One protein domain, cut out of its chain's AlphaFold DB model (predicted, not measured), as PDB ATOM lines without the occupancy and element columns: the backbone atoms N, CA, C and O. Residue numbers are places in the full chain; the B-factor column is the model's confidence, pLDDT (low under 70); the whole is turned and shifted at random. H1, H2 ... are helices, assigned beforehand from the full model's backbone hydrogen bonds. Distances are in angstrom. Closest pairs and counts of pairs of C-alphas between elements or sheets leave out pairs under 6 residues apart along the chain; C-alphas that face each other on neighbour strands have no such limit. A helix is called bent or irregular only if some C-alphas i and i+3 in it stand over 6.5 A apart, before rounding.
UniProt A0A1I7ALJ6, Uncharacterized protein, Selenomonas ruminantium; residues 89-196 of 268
ATOM      1  N   SER A  89      33.569 -10.516 -32.281       90.06
ATOM      2  CA  SER A  89      33.724 -11.970 -32.325       90.06
ATOM      3  C   SER A  89      32.413 -12.671 -31.986       90.06
ATOM      4  O   SER A  89      31.743 -12.304 -31.027       90.06
ATOM      5  N   PHE A  90      32.095 -13.745 -32.706       88.38
ATOM      6  CA  PHE A  90      30.985 -14.634 -32.355       88.38
ATOM      7  C   PHE A  90      31.212 -15.370 -31.024       88.38
ATOM      8  O   PHE A  90      30.271 -15.586 -30.270       88.38
ATOM      9  N   SER A  91      32.457 -15.745 -30.713       87.00
ATOM     10  CA  SER A  91      32.791 -16.498 -29.495       87.00
ATOM     11  C   SER A  91      32.946 -15.625 -28.252       87.00
ATOM     12  O   SER A  91      32.973 -16.146 -27.145       87.00
ATOM     13  N   LYS A  92      33.107 -14.311 -28.439       89.06
ATOM     14  CA  LYS A  92      33.205 -13.306 -27.371       89.06
ATOM     15  C   LYS A  92      32.524 -12.013 -27.833       89.06
ATOM     16  O   LYS A  92      33.215 -11.039 -28.143       89.06
ATOM     17  N   PRO A  93      31.194 -12.037 -27.993       90.00
ATOM     18  CA  PRO A  93      30.444 -10.896 -28.496       90.00
ATOM     19  C   PRO A  93      30.431  -9.765 -27.462       90.00
ATOM     20  O   PRO A  93      29.980  -9.936 -26.335       90.00
ATOM     21  N   ASP A  94      30.916  -8.586 -27.849       93.62
ATOM     22  CA  ASP A  94      30.860  -7.388 -27.009       93.62
ATOM     23  C   ASP A  94      29.525  -6.670 -27.237       93.62
ATOM     24  O   ASP A  94      29.346  -5.959 -28.231       93.62
ATOM     25  N   GLN A  95      28.587  -6.861 -26.308       94.00
ATOM     26  CA  GLN A  95      27.241  -6.295 -26.394       94.00
ATOM     27  C   GLN A  95      27.252  -4.767 -26.558       94.00
ATOM     28  O   GLN A  95      26.499  -4.238 -27.371       94.00
ATOM     29  N   LYS A  96      28.147  -4.046 -25.868       95.56
ATOM     30  CA  LYS A  96      28.207  -2.576 -25.955       95.56
ATOM     31  C   LYS A  96      28.632  -2.112 -27.342       95.56
ATOM     32  O   LYS A  96      28.109  -1.121 -27.849       95.56
ATOM     33  N   LYS A  97      29.582  -2.818 -27.957       96.56
ATOM     34  CA  LYS A  97      29.990  -2.543 -29.340       96.56
ATOM     35  C   LYS A  97      28.851  -2.823 -30.313       96.56
ATOM     36  O   LYS A  97      28.588  -1.994 -31.178       96.56
ATOM     37  N   ILE A  98      28.150  -3.940 -30.143       96.69
ATOM     38  CA  ILE A  98      27.009  -4.299 -30.993       96.69
ATOM     39  C   ILE A  98      25.892  -3.247 -30.885       96.69
ATOM     40  O   ILE A  98      25.398  -2.777 -31.908       96.69
ATOM     41  N   ASP A  99      25.546  -2.813 -29.671       97.25
ATOM     42  CA  ASP A  99      24.544  -1.764 -29.452       97.25
ATOM     43  C   ASP A  99      24.973  -0.424 -30.068       97.25
ATOM     44  O   ASP A  99      24.156   0.285 -30.653       97.25
ATOM     45  N   ASN A 100      26.265  -0.086 -30.010       97.69
ATOM     46  CA  ASN A 100      26.786   1.097 -30.689       97.69
ATOM     47  C   ASN A 100      26.639   1.002 -32.219       97.69
ATOM     48  O   ASN A 100      26.199   1.960 -32.848       97.69
ATOM     49  N   ALA A 101      26.946  -0.153 -32.820       97.69
ATOM     50  CA  ALA A 101      26.739  -0.369 -34.253       97.69
ATOM     51  C   ALA A 101      25.257  -0.238 -34.644       97.69
ATOM     52  O   ALA A 101      24.939   0.398 -35.648       97.69
ATOM     53  N   LEU A 102      24.339  -0.765 -33.827       97.62
ATOM     54  CA  LEU A 102      22.896  -0.598 -34.036       97.62
ATOM     55  C   LEU A 102      22.466   0.873 -33.971       97.62
ATOM     56  O   LEU A 102      21.684   1.310 -34.813       97.62
ATOM     57  N   ASN A 103      22.999   1.645 -33.022       97.56
ATOM     58  CA  ASN A 103      22.706   3.077 -32.906       97.56
ATOM     59  C   ASN A 103      23.220   3.876 -34.112       97.56
ATOM     60  O   ASN A 103      22.540   4.787 -34.581       97.56
ATOM     61  N   LEU A 104      24.397   3.532 -34.641       96.94
ATOM     62  CA  LEU A 104      24.950   4.158 -35.846       96.94
ATOM     63  C   LEU A 104      24.110   3.860 -37.096       96.94
ATOM     64  O   LEU A 104      24.019   4.705 -37.985       96.94
ATOM     65  N   LEU A 105      23.467   2.690 -37.144       96.50
ATOM     66  CA  LEU A 105      22.595   2.271 -38.245       96.50
ATOM     67  C   LEU A 105      21.130   2.717 -38.084       96.50
ATOM     68  O   LEU A 105      20.338   2.483 -38.991       96.50
ATOM     69  N   HIS A 106      20.759   3.363 -36.974       94.38
ATOM     70  CA  HIS A 106      19.362   3.693 -36.661       94.38
ATOM     71  C   HIS A 106      18.696   4.632 -37.680       94.38
ATOM     72  O   HIS A 106      17.507   4.498 -37.956       94.38
ATOM     73  N   ASP A 107      19.451   5.558 -38.277       89.62
ATOM     74  CA  ASP A 107      18.903   6.502 -39.261       89.62
ATOM     75  C   ASP A 107      18.412   5.790 -40.540       89.62
ATOM     76  O   ASP A 107      17.516   6.281 -41.226       89.62
ATOM     77  N   PHE A 108      18.939   4.596 -40.837       91.88
ATOM     78  CA  PHE A 108      18.534   3.778 -41.986       91.88
ATOM     79  C   PHE A 108      17.208   3.028 -41.758       91.88
ATOM     80  O   PHE A 108      16.770   2.279 -42.627       91.88
ATOM     81  N   ASP A 109      16.545   3.237 -40.615       89.56
ATOM     82  CA  ASP A 109      15.206   2.704 -40.318       89.56
ATOM     83  C   ASP A 109      14.116   3.424 -41.115       89.56
ATOM     84  O   ASP A 109      13.014   2.905 -41.278       89.56
ATOM     85  N   SER A 110      14.413   4.634 -41.589       91.06
ATOM     86  CA  SER A 110      13.521   5.385 -42.457       91.06
ATOM     87  C   SER A 110      13.667   4.911 -43.900       91.06
ATOM     88  O   SER A 110      14.729   5.091 -44.494       91.06
ATOM     89  N   ASP A 111      12.575   4.421 -44.496       88.38
ATOM     90  CA  ASP A 111      12.529   4.024 -45.913       88.38
ATOM     91  C   ASP A 111      13.036   5.138 -46.848       88.38
ATOM     92  O   ASP A 111      13.758   4.877 -47.804       88.38
ATOM     93  N   SER A 112      12.737   6.400 -46.518       88.44
ATOM     94  CA  SER A 112      13.196   7.577 -47.268       88.44
ATOM     95  C   SER A 112      14.720   7.740 -47.238       88.44
ATOM     96  O   SER A 112      15.336   8.063 -48.254       88.44
ATOM     97  N   ILE A 113      15.348   7.506 -46.082       88.38
ATOM     98  CA  ILE A 113      16.809   7.564 -45.949       88.38
ATOM     99  C   ILE A 113      17.437   6.345 -46.626       88.38
ATOM    100  O   ILE A 113      18.402   6.501 -47.369       88.38
ATOM    101  N   ALA A 114      16.872   5.152 -46.425       88.06
ATOM    102  CA  ALA A 114      17.354   3.923 -47.043       88.06
ATOM    103  C   ALA A 114      17.346   4.008 -48.579       88.06
ATOM    104  O   ALA A 114      18.335   3.645 -49.211       88.06
ATOM    105  N   GLU A 115      16.286   4.556 -49.180       89.25
ATOM    106  CA  GLU A 115      16.188   4.744 -50.631       89.25
ATOM    107  C   GLU A 115      17.220   5.758 -51.148       89.25
ATOM    108  O   GLU A 115      17.944   5.476 -52.105       89.25
ATOM    109  N   LYS A 116      17.366   6.911 -50.479       89.06
ATOM    110  CA  LYS A 116      18.361   7.937 -50.848       89.06
ATOM    111  C   LYS A 116      19.804   7.447 -50.718       89.06
ATOM    112  O   LYS A 116      20.669   7.893 -51.471       89.06
ATOM    113  N   MET A 117      20.061   6.561 -49.761       93.25
ATOM    114  CA  MET A 117      21.391   6.041 -49.450       93.25
ATOM    115  C   MET A 117      21.678   4.678 -50.086       93.25
ATOM    116  O   MET A 117      22.756   4.136 -49.860       93.25
ATOM    117  N   ALA A 118      20.773   4.127 -50.901       90.81
ATOM    118  CA  ALA A 118      20.906   2.780 -51.461       90.81
ATOM    119  C   ALA A 118      22.183   2.575 -52.299       90.81
ATOM    120  O   ALA A 118      22.673   1.456 -52.402       90.81
ATOM    121  N   VAL A 119      22.727   3.644 -52.895       91.69
ATOM    122  CA  VAL A 119      23.968   3.585 -53.687       91.69
ATOM    123  C   VAL A 119      25.212   3.620 -52.799       91.69
ATOM    124  O   VAL A 119      26.148   2.860 -53.031       91.69
ATOM    125  N   ASP A 120      25.237   4.497 -51.796       93.25
ATOM    126  CA  ASP A 120      26.425   4.729 -50.966       93.25
ATOM    127  C   ASP A 120      26.511   3.772 -49.767       93.25
ATOM    128  O   ASP A 120      27.606   3.468 -49.297       93.25
ATOM    129  N   CYS A 121      25.365   3.281 -49.287       94.56
ATOM    130  CA  CYS A 121      25.228   2.375 -48.146       94.56
ATOM    131  C   CYS A 121      24.289   1.191 -48.484       94.56
ATOM    132  O   CYS A 121      23.284   0.990 -47.792       94.56
ATOM    133  N   PRO A 122      24.580   0.397 -49.534       93.25
ATOM    134  CA  PRO A 122      23.663  -0.625 -50.056       93.25
ATOM    135  C   PRO A 122      23.328  -1.723 -49.039       93.25
ATOM    136  O   PRO A 122      22.214  -2.243 -49.022       93.25
ATOM    137  N   ASP A 123      24.273  -2.048 -48.155       96.06
ATOM    138  CA  ASP A 123      24.147  -3.170 -47.222       96.06
ATOM    139  C   ASP A 123      23.638  -2.761 -45.828       96.06
ATOM    140  O   ASP A 123      23.657  -3.573 -44.904       96.06
ATOM    141  N   ALA A 124      23.180  -1.516 -45.632       95.62
ATOM    142  CA  ALA A 124      22.792  -1.006 -44.309       95.62
ATOM    143  C   ALA A 124      21.729  -1.881 -43.618       95.62
ATOM    144  O   ALA A 124      21.848  -2.195 -42.431       95.62
ATOM    145  N   ALA A 125      20.730  -2.346 -44.378       95.50
ATOM    146  CA  ALA A 125      19.699  -3.249 -43.873       95.50
ATOM    147  C   ALA A 125      20.279  -4.607 -43.439       95.50
ATOM    148  O   ALA A 125      19.959  -5.099 -42.357       95.50
ATOM    149  N   VAL A 126      21.182  -5.183 -44.242       97.19
ATOM    150  CA  VAL A 126      21.814  -6.477 -43.944       97.19
ATOM    151  C   VAL A 126      22.718  -6.369 -42.716       97.19
ATOM    152  O   VAL A 126      22.629  -7.209 -41.819       97.19
ATOM    153  N   LEU A 127      23.533  -5.310 -42.620       97.50
ATOM    154  CA  LEU A 127      24.382  -5.048 -41.453       97.50
ATOM    155  C   LEU A 127      23.558  -4.875 -40.178       97.50
ATOM    156  O   LEU A 127      23.931  -5.401 -39.130       97.50
ATOM    157  N   LYS A 128      22.410  -4.197 -40.260       97.12
ATOM    158  CA  LYS A 128      21.505  -4.037 -39.120       97.12
ATOM    159  C   LYS A 128      20.905  -5.373 -38.683       97.12
ATOM    160  O   LYS A 128      20.900  -5.668 -37.488       97.12
ATOM    161  N   THR A 129      20.412  -6.190 -39.617       97.75
ATOM    162  CA  THR A 129      19.887  -7.531 -39.304       97.75
ATOM    163  C   THR A 129      20.972  -8.414 -38.690       97.75
ATOM    164  O   THR A 129      20.735  -9.064 -37.672       97.75
ATOM    165  N   TYR A 130      22.191  -8.365 -39.229       97.62
ATOM    166  CA  TYR A 130      23.336  -9.069 -38.659       97.62
ATOM    167  C   TYR A 130      23.667  -8.590 -37.238       97.62
ATOM    168  O   TYR A 130      23.840  -9.409 -36.338       97.62
ATOM    169  N   ALA A 131      23.688  -7.276 -36.998       97.75
ATOM    170  CA  ALA A 131      23.937  -6.706 -35.677       97.75
ATOM    171  C   ALA A 131      22.868  -7.116 -34.650       97.75
ATOM    172  O   ALA A 131      23.210  -7.466 -33.521       97.75
ATOM    173  N   LYS A 132      21.585  -7.151 -35.039       97.50
ATOM    174  CA  LYS A 132      20.499  -7.665 -34.187       97.50
ATOM    175  C   LYS A 132      20.719  -9.133 -33.825       97.50
ATOM    176  O   LYS A 132      20.652  -9.478 -32.651       97.50
ATOM    177  N   ALA A 133      21.053  -9.969 -34.807       97.06
ATOM    178  CA  ALA A 133      21.350 -11.379 -34.570       97.06
ATOM    179  C   ALA A 133      22.553 -11.554 -33.625       97.06
ATOM    180  O   ALA A 133      22.501 -12.339 -32.683       97.06
ATOM    181  N   MET A 134      23.622 -10.776 -33.815       96.25
ATOM    182  CA  MET A 134      24.791 -10.788 -32.931       96.25
ATOM    183  C   MET A 134      24.463 -10.317 -31.510       96.25
ATOM    184  O   MET A 134      25.041 -10.831 -30.551       96.25
ATOM    185  N   ARG A 135      23.521  -9.380 -31.349       96.62
ATOM    186  CA  ARG A 135      23.037  -8.956 -30.030       96.62
ATOM    187  C   ARG A 135      22.328 -10.101 -29.312       96.62
ATOM    188  O   ARG A 135      22.617 -10.327 -28.141       96.62
ATOM    189  N   GLU A 136      21.492 -10.868 -30.009       95.94
ATOM    190  CA  GLU A 136      20.880 -12.077 -29.440       95.94
ATOM    191  C   GLU A 136      21.939 -13.101 -29.015       95.94
ATOM    192  O   GLU A 136      21.890 -13.618 -27.900       95.94
ATOM    193  N   VAL A 137      22.967 -13.323 -29.842       94.62
ATOM    194  CA  VAL A 137      24.097 -14.200 -29.485       94.62
ATOM    195  C   VAL A 137      24.845 -13.690 -28.247       94.62
ATOM    196  O   VAL A 137      25.287 -14.492 -27.424       94.62
ATOM    197  N   SER A 138      24.953 -12.370 -28.073       94.12
ATOM    198  CA  SER A 138      25.652 -11.774 -26.930       94.12
ATOM    199  C   SER A 138      25.037 -12.094 -25.572       94.12
ATOM    200  O   SER A 138      25.759 -12.155 -24.579       94.12
ATOM    201  N   THR A 139      23.743 -12.418 -25.531       92.94
ATOM    202  CA  THR A 139      23.058 -12.830 -24.294       92.94
ATOM    203  C   THR A 139      23.579 -14.153 -23.721       92.94
ATOM    204  O   THR A 139      23.382 -14.430 -22.539       92.94
ATOM    205  N   TYR A 140      24.283 -14.949 -24.534       90.75
ATOM    206  CA  TYR A 140      24.850 -16.244 -24.152       90.75
ATOM    207  C   TYR A 140      26.360 -16.203 -23.867       90.75
ATOM    208  O   TYR A 140      26.955 -17.263 -23.682       90.75
ATOM    209  N   ASP A 141      26.991 -15.020 -23.872       82.25
ATOM    210  CA  ASP A 141      28.415 -14.796 -23.546       82.25
ATOM    211  C   ASP A 141      29.389 -15.784 -24.230       82.25
ATOM    212  O   ASP A 141      30.338 -16.295 -23.641       82.25
ATOM    213  N   GLY A 142      29.116 -16.126 -25.496       77.06
ATOM    214  CA  GLY A 142      29.951 -17.046 -26.280       77.06
ATOM    215  C   GLY A 142      29.714 -18.545 -26.046       77.06
ATOM    216  O   GLY A 142      30.343 -19.368 -26.711       77.06
ATOM    217  N   HIS A 143      28.784 -18.924 -25.167       86.00
ATOM    218  CA  HIS A 143      28.444 -20.315 -24.836       86.00
ATOM    219  C   HIS A 143      27.091 -20.753 -25.416       86.00
ATOM    220  O   HIS A 143      26.300 -21.444 -24.770       86.00
ATOM    221  N   MET A 144      26.802 -20.344 -26.649       90.69
ATOM    222  CA  MET A 144      25.539 -20.679 -27.299       90.69
ATOM    223  C   MET A 144      25.502 -22.151 -27.732       90.69
ATOM    224  O   MET A 144      26.385 -22.624 -28.444       90.69
ATOM    225  N   THR A 145      24.453 -22.864 -27.321       91.31
ATOM    226  CA  THR A 145      24.212 -24.264 -27.702       91.31
ATOM    227  C   THR A 145      23.158 -24.377 -28.805       91.31
ATOM    228  O   THR A 145      22.399 -23.440 -29.051       91.31
ATOM    229  N   ASN A 146      23.063 -25.548 -29.437       93.00
ATOM    230  CA  ASN A 146      22.018 -25.847 -30.422       93.00
ATOM    231  C   ASN A 146      20.605 -25.663 -29.837       93.00
ATOM    232  O   ASN A 146      19.718 -25.140 -30.510       93.00
ATOM    233  N   LEU A 147      20.402 -26.040 -28.569       89.88
ATOM    234  CA  LEU A 147      19.119 -25.868 -27.887       89.88
ATOM    235  C   LEU A 147      18.792 -24.384 -27.672       89.88
ATOM    236  O   LEU A 147      17.670 -23.971 -27.942       89.88
ATOM    237  N   ASN A 148      19.782 -23.570 -27.288       93.75
ATOM    238  CA  ASN A 148      19.590 -22.125 -27.126       93.75
ATOM    239  C   ASN A 148      19.134 -21.476 -28.442       93.75
ATOM    240  O   ASN A 148      18.243 -20.631 -28.437       93.75
ATOM    241  N   VAL A 149      19.715 -21.895 -29.573       94.56
ATOM    242  CA  VAL A 149      19.293 -21.425 -30.903       94.56
ATOM    243  C   VAL A 149      17.850 -21.832 -31.193       94.56
ATOM    244  O   VAL A 149      17.082 -21.009 -31.680       94.56
ATOM    245  N   LEU A 150      17.460 -23.069 -30.866       93.38
ATOM    246  CA  LEU A 150      16.093 -23.564 -31.068       93.38
ATOM    247  C   LEU A 150      15.050 -22.812 -30.223       93.38
ATOM    248  O   LEU A 150      13.913 -22.633 -30.665       93.38
ATOM    249  N   GLU A 151      15.419 -22.372 -29.023       93.25
ATOM    250  CA  GLU A 151      14.539 -21.634 -28.113       93.25
ATOM    251  C   GLU A 151      14.457 -20.134 -28.446       93.25
ATOM    252  O   GLU A 151      13.414 -19.512 -28.232       93.25
ATOM    253  N   ASN A 152      15.517 -19.550 -29.017       95.94
ATOM    254  CA  ASN A 152      15.557 -18.135 -29.382       95.94
ATOM    255  C   ASN A 152      14.942 -17.884 -30.773       95.94
ATOM    256  O   ASN A 152      15.596 -18.024 -31.810       95.94
ATOM    257  N   LYS A 153      13.663 -17.488 -30.787       95.38
ATOM    258  CA  LYS A 153      12.912 -17.194 -32.019       95.38
ATOM    259  C   LYS A 153      13.416 -15.956 -32.760       95.38
ATOM    260  O   LYS A 153      13.405 -15.959 -33.988       95.38
ATOM    261  N   ASP A 154      13.866 -14.935 -32.038       96.56
ATOM    262  CA  ASP A 154      14.339 -13.687 -32.640       96.56
ATOM    263  C   ASP A 154      15.643 -13.931 -33.408       96.56
ATOM    264  O   ASP A 154      15.783 -13.523 -34.561       96.56
ATOM    265  N   LEU A 155      16.565 -14.705 -32.829       96.50
ATOM    266  CA  LEU A 155      17.793 -15.137 -33.497       96.50
ATOM    267  C   LEU A 155      17.504 -15.961 -34.760       96.50
ATOM    268  O   LEU A 155      18.135 -15.728 -35.793       96.50
ATOM    269  N   GLN A 156      16.550 -16.896 -34.696       95.94
ATOM    270  CA  GLN A 156      16.115 -17.671 -35.864       95.94
ATOM    271  C   GLN A 156      15.556 -16.759 -36.960       95.94
ATOM    272  O   GLN A 156      15.929 -16.897 -38.126       95.94
ATOM    273  N   GLN A 157      14.704 -15.800 -36.588       97.44
ATOM    274  CA  GLN A 157      14.123 -14.848 -37.526       97.44
ATOM    275  C   GLN A 157      15.207 -13.998 -38.200       97.44
ATOM    276  O   GLN A 157      15.272 -13.959 -39.429       97.44
ATOM    277  N   PHE A 158      16.098 -13.371 -37.429       97.56
ATOM    278  CA  PHE A 158      17.157 -12.536 -38.000       97.56
ATOM    279  C   PHE A 158      18.114 -13.347 -38.879       97.56
ATOM    280  O   PHE A 158      18.520 -12.876 -39.939       97.56
ATOM    281  N   ALA A 159      18.453 -14.581 -38.492       96.06
ATOM    282  CA  ALA A 159      19.280 -15.450 -39.323       96.06
ATOM    283  C   ALA A 159      18.588 -15.832 -40.643       96.06
ATOM    284  O   ALA A 159      19.256 -15.910 -41.674       96.06
ATOM    285  N   ALA A 160      17.268 -16.040 -40.636       95.56
ATOM    286  CA  ALA A 160      16.492 -16.337 -41.840       95.56
ATOM    287  C   ALA A 160      16.374 -15.127 -42.786       95.56
ATOM    288  O   ALA A 160      16.433 -15.311 -44.002       95.56
ATOM    289  N   GLU A 161      16.253 -13.913 -42.238       96.81
ATOM    290  CA  GLU A 161      16.167 -12.651 -42.992       96.81
ATOM    291  C   GLU A 161      17.467 -12.292 -43.738       96.81
ATOM    292  O   GLU A 161      17.425 -11.586 -44.745       96.81
ATOM    293  N   LEU A 162      18.627 -12.775 -43.279       96.81
ATOM    294  CA  LEU A 162      19.903 -12.557 -43.971       96.81
ATOM    295  C   LEU A 162      19.898 -13.232 -45.361       96.81
ATOM    296  O   LEU A 162      19.437 -14.363 -45.469       96.81
ATOM    297  N   PRO A 163      20.444 -12.635 -46.438       94.88
ATOM    298  CA  PRO A 163      20.420 -13.261 -47.767       94.88
ATOM    299  C   PRO A 163      21.358 -14.481 -47.886       94.88
ATOM    300  O   PRO A 163      22.471 -14.468 -47.364       94.88
ATOM    301  N   ASP A 164      20.951 -15.531 -48.616       88.50
ATOM    302  CA  ASP A 164      21.763 -16.759 -48.795       88.50
ATOM    303  C   ASP A 164      23.037 -16.550 -49.626       88.50
ATOM    304  O   ASP A 164      24.096 -17.084 -49.299       88.50
ATOM    305  N   ASN A 165      22.932 -15.762 -50.700       89.75
ATOM    306  CA  ASN A 165      24.023 -15.468 -51.636       89.75
ATOM    307  C   ASN A 165      24.556 -14.046 -51.439       89.75
ATOM    308  O   ASN A 165      24.846 -13.341 -52.404       89.75
ATOM    309  N   TYR A 166      24.621 -13.608 -50.184       95.25
ATOM    310  CA  TYR A 166      25.110 -12.283 -49.848       95.25
ATOM    311  C   TYR A 166      26.593 -12.134 -50.221       95.25
ATOM    312  O   TYR A 166      27.432 -12.935 -49.809       95.25
ATOM    313  N   ASN A 167      26.902 -11.111 -51.016       95.38
ATOM    314  CA  ASN A 167      28.239 -10.807 -51.533       95.38
ATOM    315  C   ASN A 167      28.693  -9.369 -51.219       95.38
ATOM    316  O   ASN A 167      29.687  -8.913 -51.783       95.38
ATOM    317  N   GLY A 168      27.960  -8.672 -50.348       95.06
ATOM    318  CA  GLY A 168      28.260  -7.310 -49.923       95.06
ATOM    319  C   GLY A 168      29.288  -7.239 -48.794       95.06
ATOM    320  O   GLY A 168      30.088  -8.150 -48.550       95.06
ATOM    321  N   VAL A 169      29.248  -6.126 -48.075       95.44
ATOM    322  CA  VAL A 169      30.126  -5.818 -46.945       95.44
ATOM    323  C   VAL A 169      30.013  -6.871 -45.832       95.44
ATOM    324  O   VAL A 169      28.917  -7.216 -45.399       95.44
ATOM    325  N   LEU A 170      31.150  -7.377 -45.340       96.69
ATOM    326  CA  LEU A 170      31.237  -8.444 -44.323       96.69
ATOM    327  C   LEU A 170      30.611  -9.791 -44.732       96.69
ATOM    328  O   LEU A 170      30.233 -10.589 -43.868       96.69
ATOM    329  N   ALA A 171      30.504 -10.089 -46.032       96.88
ATOM    330  CA  ALA A 171      29.997 -11.381 -46.501       96.88
ATOM    331  C   ALA A 171      30.769 -12.586 -45.930       96.88
ATOM    332  O   ALA A 171      30.170 -13.619 -45.622       96.88
ATOM    333  N   ASP A 172      32.076 -12.434 -45.710       95.06
ATOM    334  CA  ASP A 172      32.960 -13.424 -45.088       95.06
ATOM    335  C   ASP A 172      32.592 -13.755 -43.634       95.06
ATOM    336  O   ASP A 172      32.927 -14.836 -43.153       95.06
ATOM    337  N   LYS A 173      31.858 -12.876 -42.945       94.88
ATOM    338  CA  LYS A 173      31.322 -13.120 -41.599       94.88
ATOM    339  C   LYS A 173      29.846 -13.488 -41.601       94.88
ATOM    340  O   LYS A 173      29.445 -14.433 -40.920       94.88
ATOM    341  N   ILE A 174      29.043 -12.755 -42.365       96.75
ATOM    342  CA  ILE A 174      27.579 -12.862 -42.366       96.75
ATOM    343  C   ILE A 174      27.129 -14.207 -42.937       96.75
ATOM    344  O   ILE A 174      26.267 -14.867 -42.353       96.75
ATOM    345  N   VAL A 175      27.739 -14.664 -44.035       95.69
ATOM    346  CA  VAL A 175      27.351 -15.931 -44.671       95.69
ATOM    347  C   VAL A 175      27.689 -17.136 -43.781       95.69
ATOM    348  O   VAL A 175      26.799 -17.964 -43.554       95.69
ATOM    349  N   PRO A 176      28.911 -17.271 -43.219       95.00
ATOM    350  CA  PRO A 176      29.196 -18.346 -42.270       95.00
ATOM    351  C   PRO A 176      28.344 -18.273 -41.005       95.00
ATOM    352  O   PRO A 176      27.891 -19.314 -40.536       95.00
ATOM    353  N   PHE A 177      28.074 -17.070 -40.489       95.38
ATOM    354  CA  PHE A 177      27.179 -16.877 -39.349       95.38
ATOM    355  C   PHE A 177      25.781 -17.437 -39.630       95.38
ATOM    356  O   PHE A 177      25.306 -18.287 -38.881       95.38
ATOM    357  N   LYS A 178      25.149 -17.036 -40.743       96.50
ATOM    358  CA  LYS A 178      23.824 -17.541 -41.136       96.50
ATOM    359  C   LYS A 178      23.816 -19.070 -41.207       96.50
ATOM    360  O   LYS A 178      22.940 -19.718 -40.637       96.50
ATOM    361  N   ARG A 179      24.814 -19.653 -41.883       95.75
ATOM    362  CA  ARG A 179      24.947 -21.113 -42.022       95.75
ATOM    363  C   ARG A 179      25.104 -21.808 -40.676       95.75
ATOM    364  O   ARG A 179      24.517 -22.870 -40.488       95.75
ATOM    365  N   LEU A 180      25.869 -21.221 -39.758       95.00
ATOM    366  CA  LEU A 180      26.057 -21.750 -38.413       95.00
ATOM    367  C   LEU A 180      24.733 -21.778 -37.648       95.00
ATOM    368  O   LEU A 180      24.349 -22.844 -37.182       95.00
ATOM    369  N   ILE A 181      24.006 -20.658 -37.576       96.38
ATOM    370  CA  ILE A 181      22.735 -20.581 -36.836       96.38
ATOM    371  C   ILE A 181      21.701 -21.565 -37.400       96.38
ATOM    372  O   ILE A 181      21.129 -22.350 -36.647       96.38
ATOM    373  N   ILE A 182      21.526 -21.603 -38.725       95.88
ATOM    374  CA  ILE A 182      20.610 -22.550 -39.385       95.88
ATOM    375  C   ILE A 182      21.060 -24.004 -39.164       95.88
ATOM    376  O   ILE A 182      20.238 -24.906 -38.997       95.88
ATOM    377  N   GLY A 183      22.370 -24.264 -39.162       95.81
ATOM    378  CA  GLY A 183      22.933 -25.580 -38.861       95.81
ATOM    379  C   GLY A 183      22.608 -26.035 -37.438       95.81
ATOM    380  O   GLY A 183      22.068 -27.126 -37.259       95.81
ATOM    381  N   MET A 184      22.867 -25.171 -36.453       95.12
ATOM    382  CA  MET A 184      22.580 -25.409 -35.037       95.12
ATOM    383  C   MET A 184      21.087 -25.669 -34.797       95.12
ATOM    384  O   MET A 184      20.736 -26.618 -34.097       95.12
ATOM    385  N   GLU A 185      20.204 -24.888 -35.426       95.62
ATOM    386  CA  GLU A 185      18.750 -25.076 -35.361       95.62
ATOM    387  C   GLU A 185      18.329 -26.449 -35.911       95.62
ATOM    388  O   GLU A 185      17.587 -27.200 -35.271       95.62
ATOM    389  N   ASN A 186      18.818 -26.809 -37.100       94.88
ATOM    390  CA  ASN A 186      18.491 -28.084 -37.733       94.88
ATOM    391  C   ASN A 186      19.001 -29.279 -36.922       94.88
ATOM    392  O   ASN A 186      18.328 -30.308 -36.838       94.88
ATOM    393  N   GLU A 187      20.186 -29.161 -36.330       93.69
ATOM    394  CA  GLU A 187      20.763 -30.193 -35.477       93.69
ATOM    395  C   GLU A 187      19.979 -30.336 -34.166       93.69
ATOM    396  O   GLU A 187      19.657 -31.457 -33.772       93.69
ATOM    397  N   ALA A 188      19.549 -29.224 -33.558       92.56
ATOM    398  CA  ALA A 188      18.662 -29.235 -32.396       92.56
ATOM    399  C   ALA A 188      17.326 -29.932 -32.692       92.56
ATOM    400  O   ALA A 188      16.879 -30.775 -31.915       92.56
ATOM    401  N   LYS A 189      16.702 -29.637 -33.842       92.00
ATOM    402  CA  LYS A 189      15.447 -30.284 -34.266       92.00
ATOM    403  C   LYS A 189      15.618 -31.786 -34.483       92.00
ATOM    404  O   LYS A 189      14.762 -32.567 -34.067       92.00
ATOM    405  N   LYS A 190      16.723 -32.207 -35.111       92.69
ATOM    406  CA  LYS A 190      17.051 -33.634 -35.285       92.69
ATOM    407  C   LYS A 190      17.246 -34.328 -33.939       92.69
ATOM    408  O   LYS A 190      16.708 -35.417 -33.745       92.69
ATOM    409  N   GLN A 191      17.966 -33.689 -33.018       85.31
ATOM    410  CA  GLN A 191      18.192 -34.218 -31.679       85.31
ATOM    411  C   GLN A 191      16.871 -34.361 -30.914       85.31
ATOM    412  O   GLN A 191      16.572 -35.448 -30.431       85.31
ATOM    413  N   ALA A 192      16.020 -33.332 -30.918       86.19
ATOM    414  CA  ALA A 192      14.706 -33.374 -30.275       86.19
ATOM    415  C   ALA A 192      13.804 -34.495 -30.831       86.19
ATOM    416  O   ALA A 192      13.140 -35.198 -30.069       86.19
ATOM    417  N   ALA A 193      13.807 -34.715 -32.151       85.12
ATOM    418  CA  ALA A 193      13.060 -35.810 -32.774       85.12
ATOM    419  C   ALA A 193      13.606 -37.198 -32.382       85.12
ATOM    420  O   ALA A 193      12.837 -38.134 -32.127       85.12
ATOM    421  N   SER A 194      14.933 -37.336 -32.307       81.56
ATOM    422  CA  SER A 194      15.587 -38.561 -31.839       81.56
ATOM    423  C   SER A 194      15.279 -38.832 -30.366       81.56
ATOM    424  O   SER A 194      14.971 -39.966 -30.004       81.56
ATOM    425  N   ASP A 195      15.310 -37.804 -29.522       77.94
ATOM    426  CA  ASP A 195      15.040 -37.923 -28.089       77.94
ATOM    427  C   ASP A 195      13.585 -38.304 -27.817       77.94
ATOM    428  O   ASP A 195      13.336 -39.188 -27.000       77.94
ATOM    429  N   ALA A 196      12.627 -37.746 -28.565       79.69
ATOM    430  CA  ALA A 196      11.227 -38.166 -28.503       79.69
ATOM    431  C   ALA A 196      11.061 -39.650 -28.878       79.69
ATOM    432  O   ALA A 196      10.440 -40.420 -28.145       79.69
TER     433      ALA A 196
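This is residues 89 to 196 of the 268 residues of an uncharacterized protein of Selenomonas ruminantium (UniProt A0A1I7ALJ6). Three helices, H1, H4 and H6, are side by side in a row with H4 in the middle, each neighbour pair running opposite ways; a much longer helix, H7, crosses H6 on the side away from H1 and runs on past the short helix H5 to make one end of the long axis. Two small helices, H2 and H3, make the other end, near the beginning of H4 and far from the end of H7. The printed part has 108 residues with seven named helices, H1 to H7 in order along the chain, and no named strand, and its class is all helix. It is compact, with a radius of gyration of the C-alphas of 15.0 A, yet elongated in outline, spanning 52 by 28 by 23 A.

From Ser 89, six residues lead to H1, residues 95 to 104, which begins with C-alpha 95 at (27.241, -6.295, -26.394) and is 14.3 A from first to last C-alpha. H2 is residues 106 to 109, and H3 is residues 111 to 116. H4, residues 124 to 138, is 20.6 A long, with C-alpha 124 at (22.792, -1.006, -44.309). H5 is residues 146 to 151, and H6, residues 153 to 161, is 12.3 A long. H7, residues 171 to 196, is the longest helix at 37.3 A and ends with C-alpha 196 at (11.227, -38.166, -28.503). H7 is neither bent nor irregular, but only just: C-alphas 172 and 175 are 6.2 A apart.

H6 is the hub, touching H4, H5 and H7. H4 and H6 touch at a shallow tilt of 30 degrees, opposite ways, and their closest C-alphas are those of Ala 133 and Leu 155, 5.3 A apart. H1 touches H4 at a shallow tilt of 19 degrees, opposite ways, with the C-alphas of Gln 95 and Ser 138 closest at 5.7 A. H1 and H6 are apart. H7 touches H6 with residues 178 to 185 alone, at a steep tilt of 48 degrees, opposite ways; the closest C-alphas are those of Ala 159 and Lys 178, 5.3 A apart. H7 touches H5 with residues 181 to 189 alone, about perpendicular at 84 degrees, with the C-alphas of Asn 146 and Met 184 closest at 4.7 A. H5 and H6 only just touch, and only at the corner by their link, with 3 pairs of C-alphas within 8 A; the closest are those of Val 149 and Leu 155, 7.0 A apart. H2 touches no helix: it is close to H3 but not clearly touching, with the C-alphas of Phe 108 and Ala 114 closest at 5.2 A. Of the 4 pairs of helices that touch, the corner pair H5 and H6 left out, 2 are at a shallow tilt, and the helix packing is part aligned, part crossed. Every O i to N i+4 pair is within hydrogen-bond range in H1, H3, H4, H5 and H6; in H7 it is 21 of 22, and H2 is too short for such a pair.

The two C-alphas farthest apart are those of Lys 116 and Ala 196, 51.7 A. The printed part runs from residue 89 to 196 with no cut. No link is long: those from H1 to H2, H2 to H3 and H5 to H6 are tight, and those from H3 to H4, H4 to H5 and H6 to H7 are short. The mean pLDDT of the printed part is 93.2, and no printed residue is under 70.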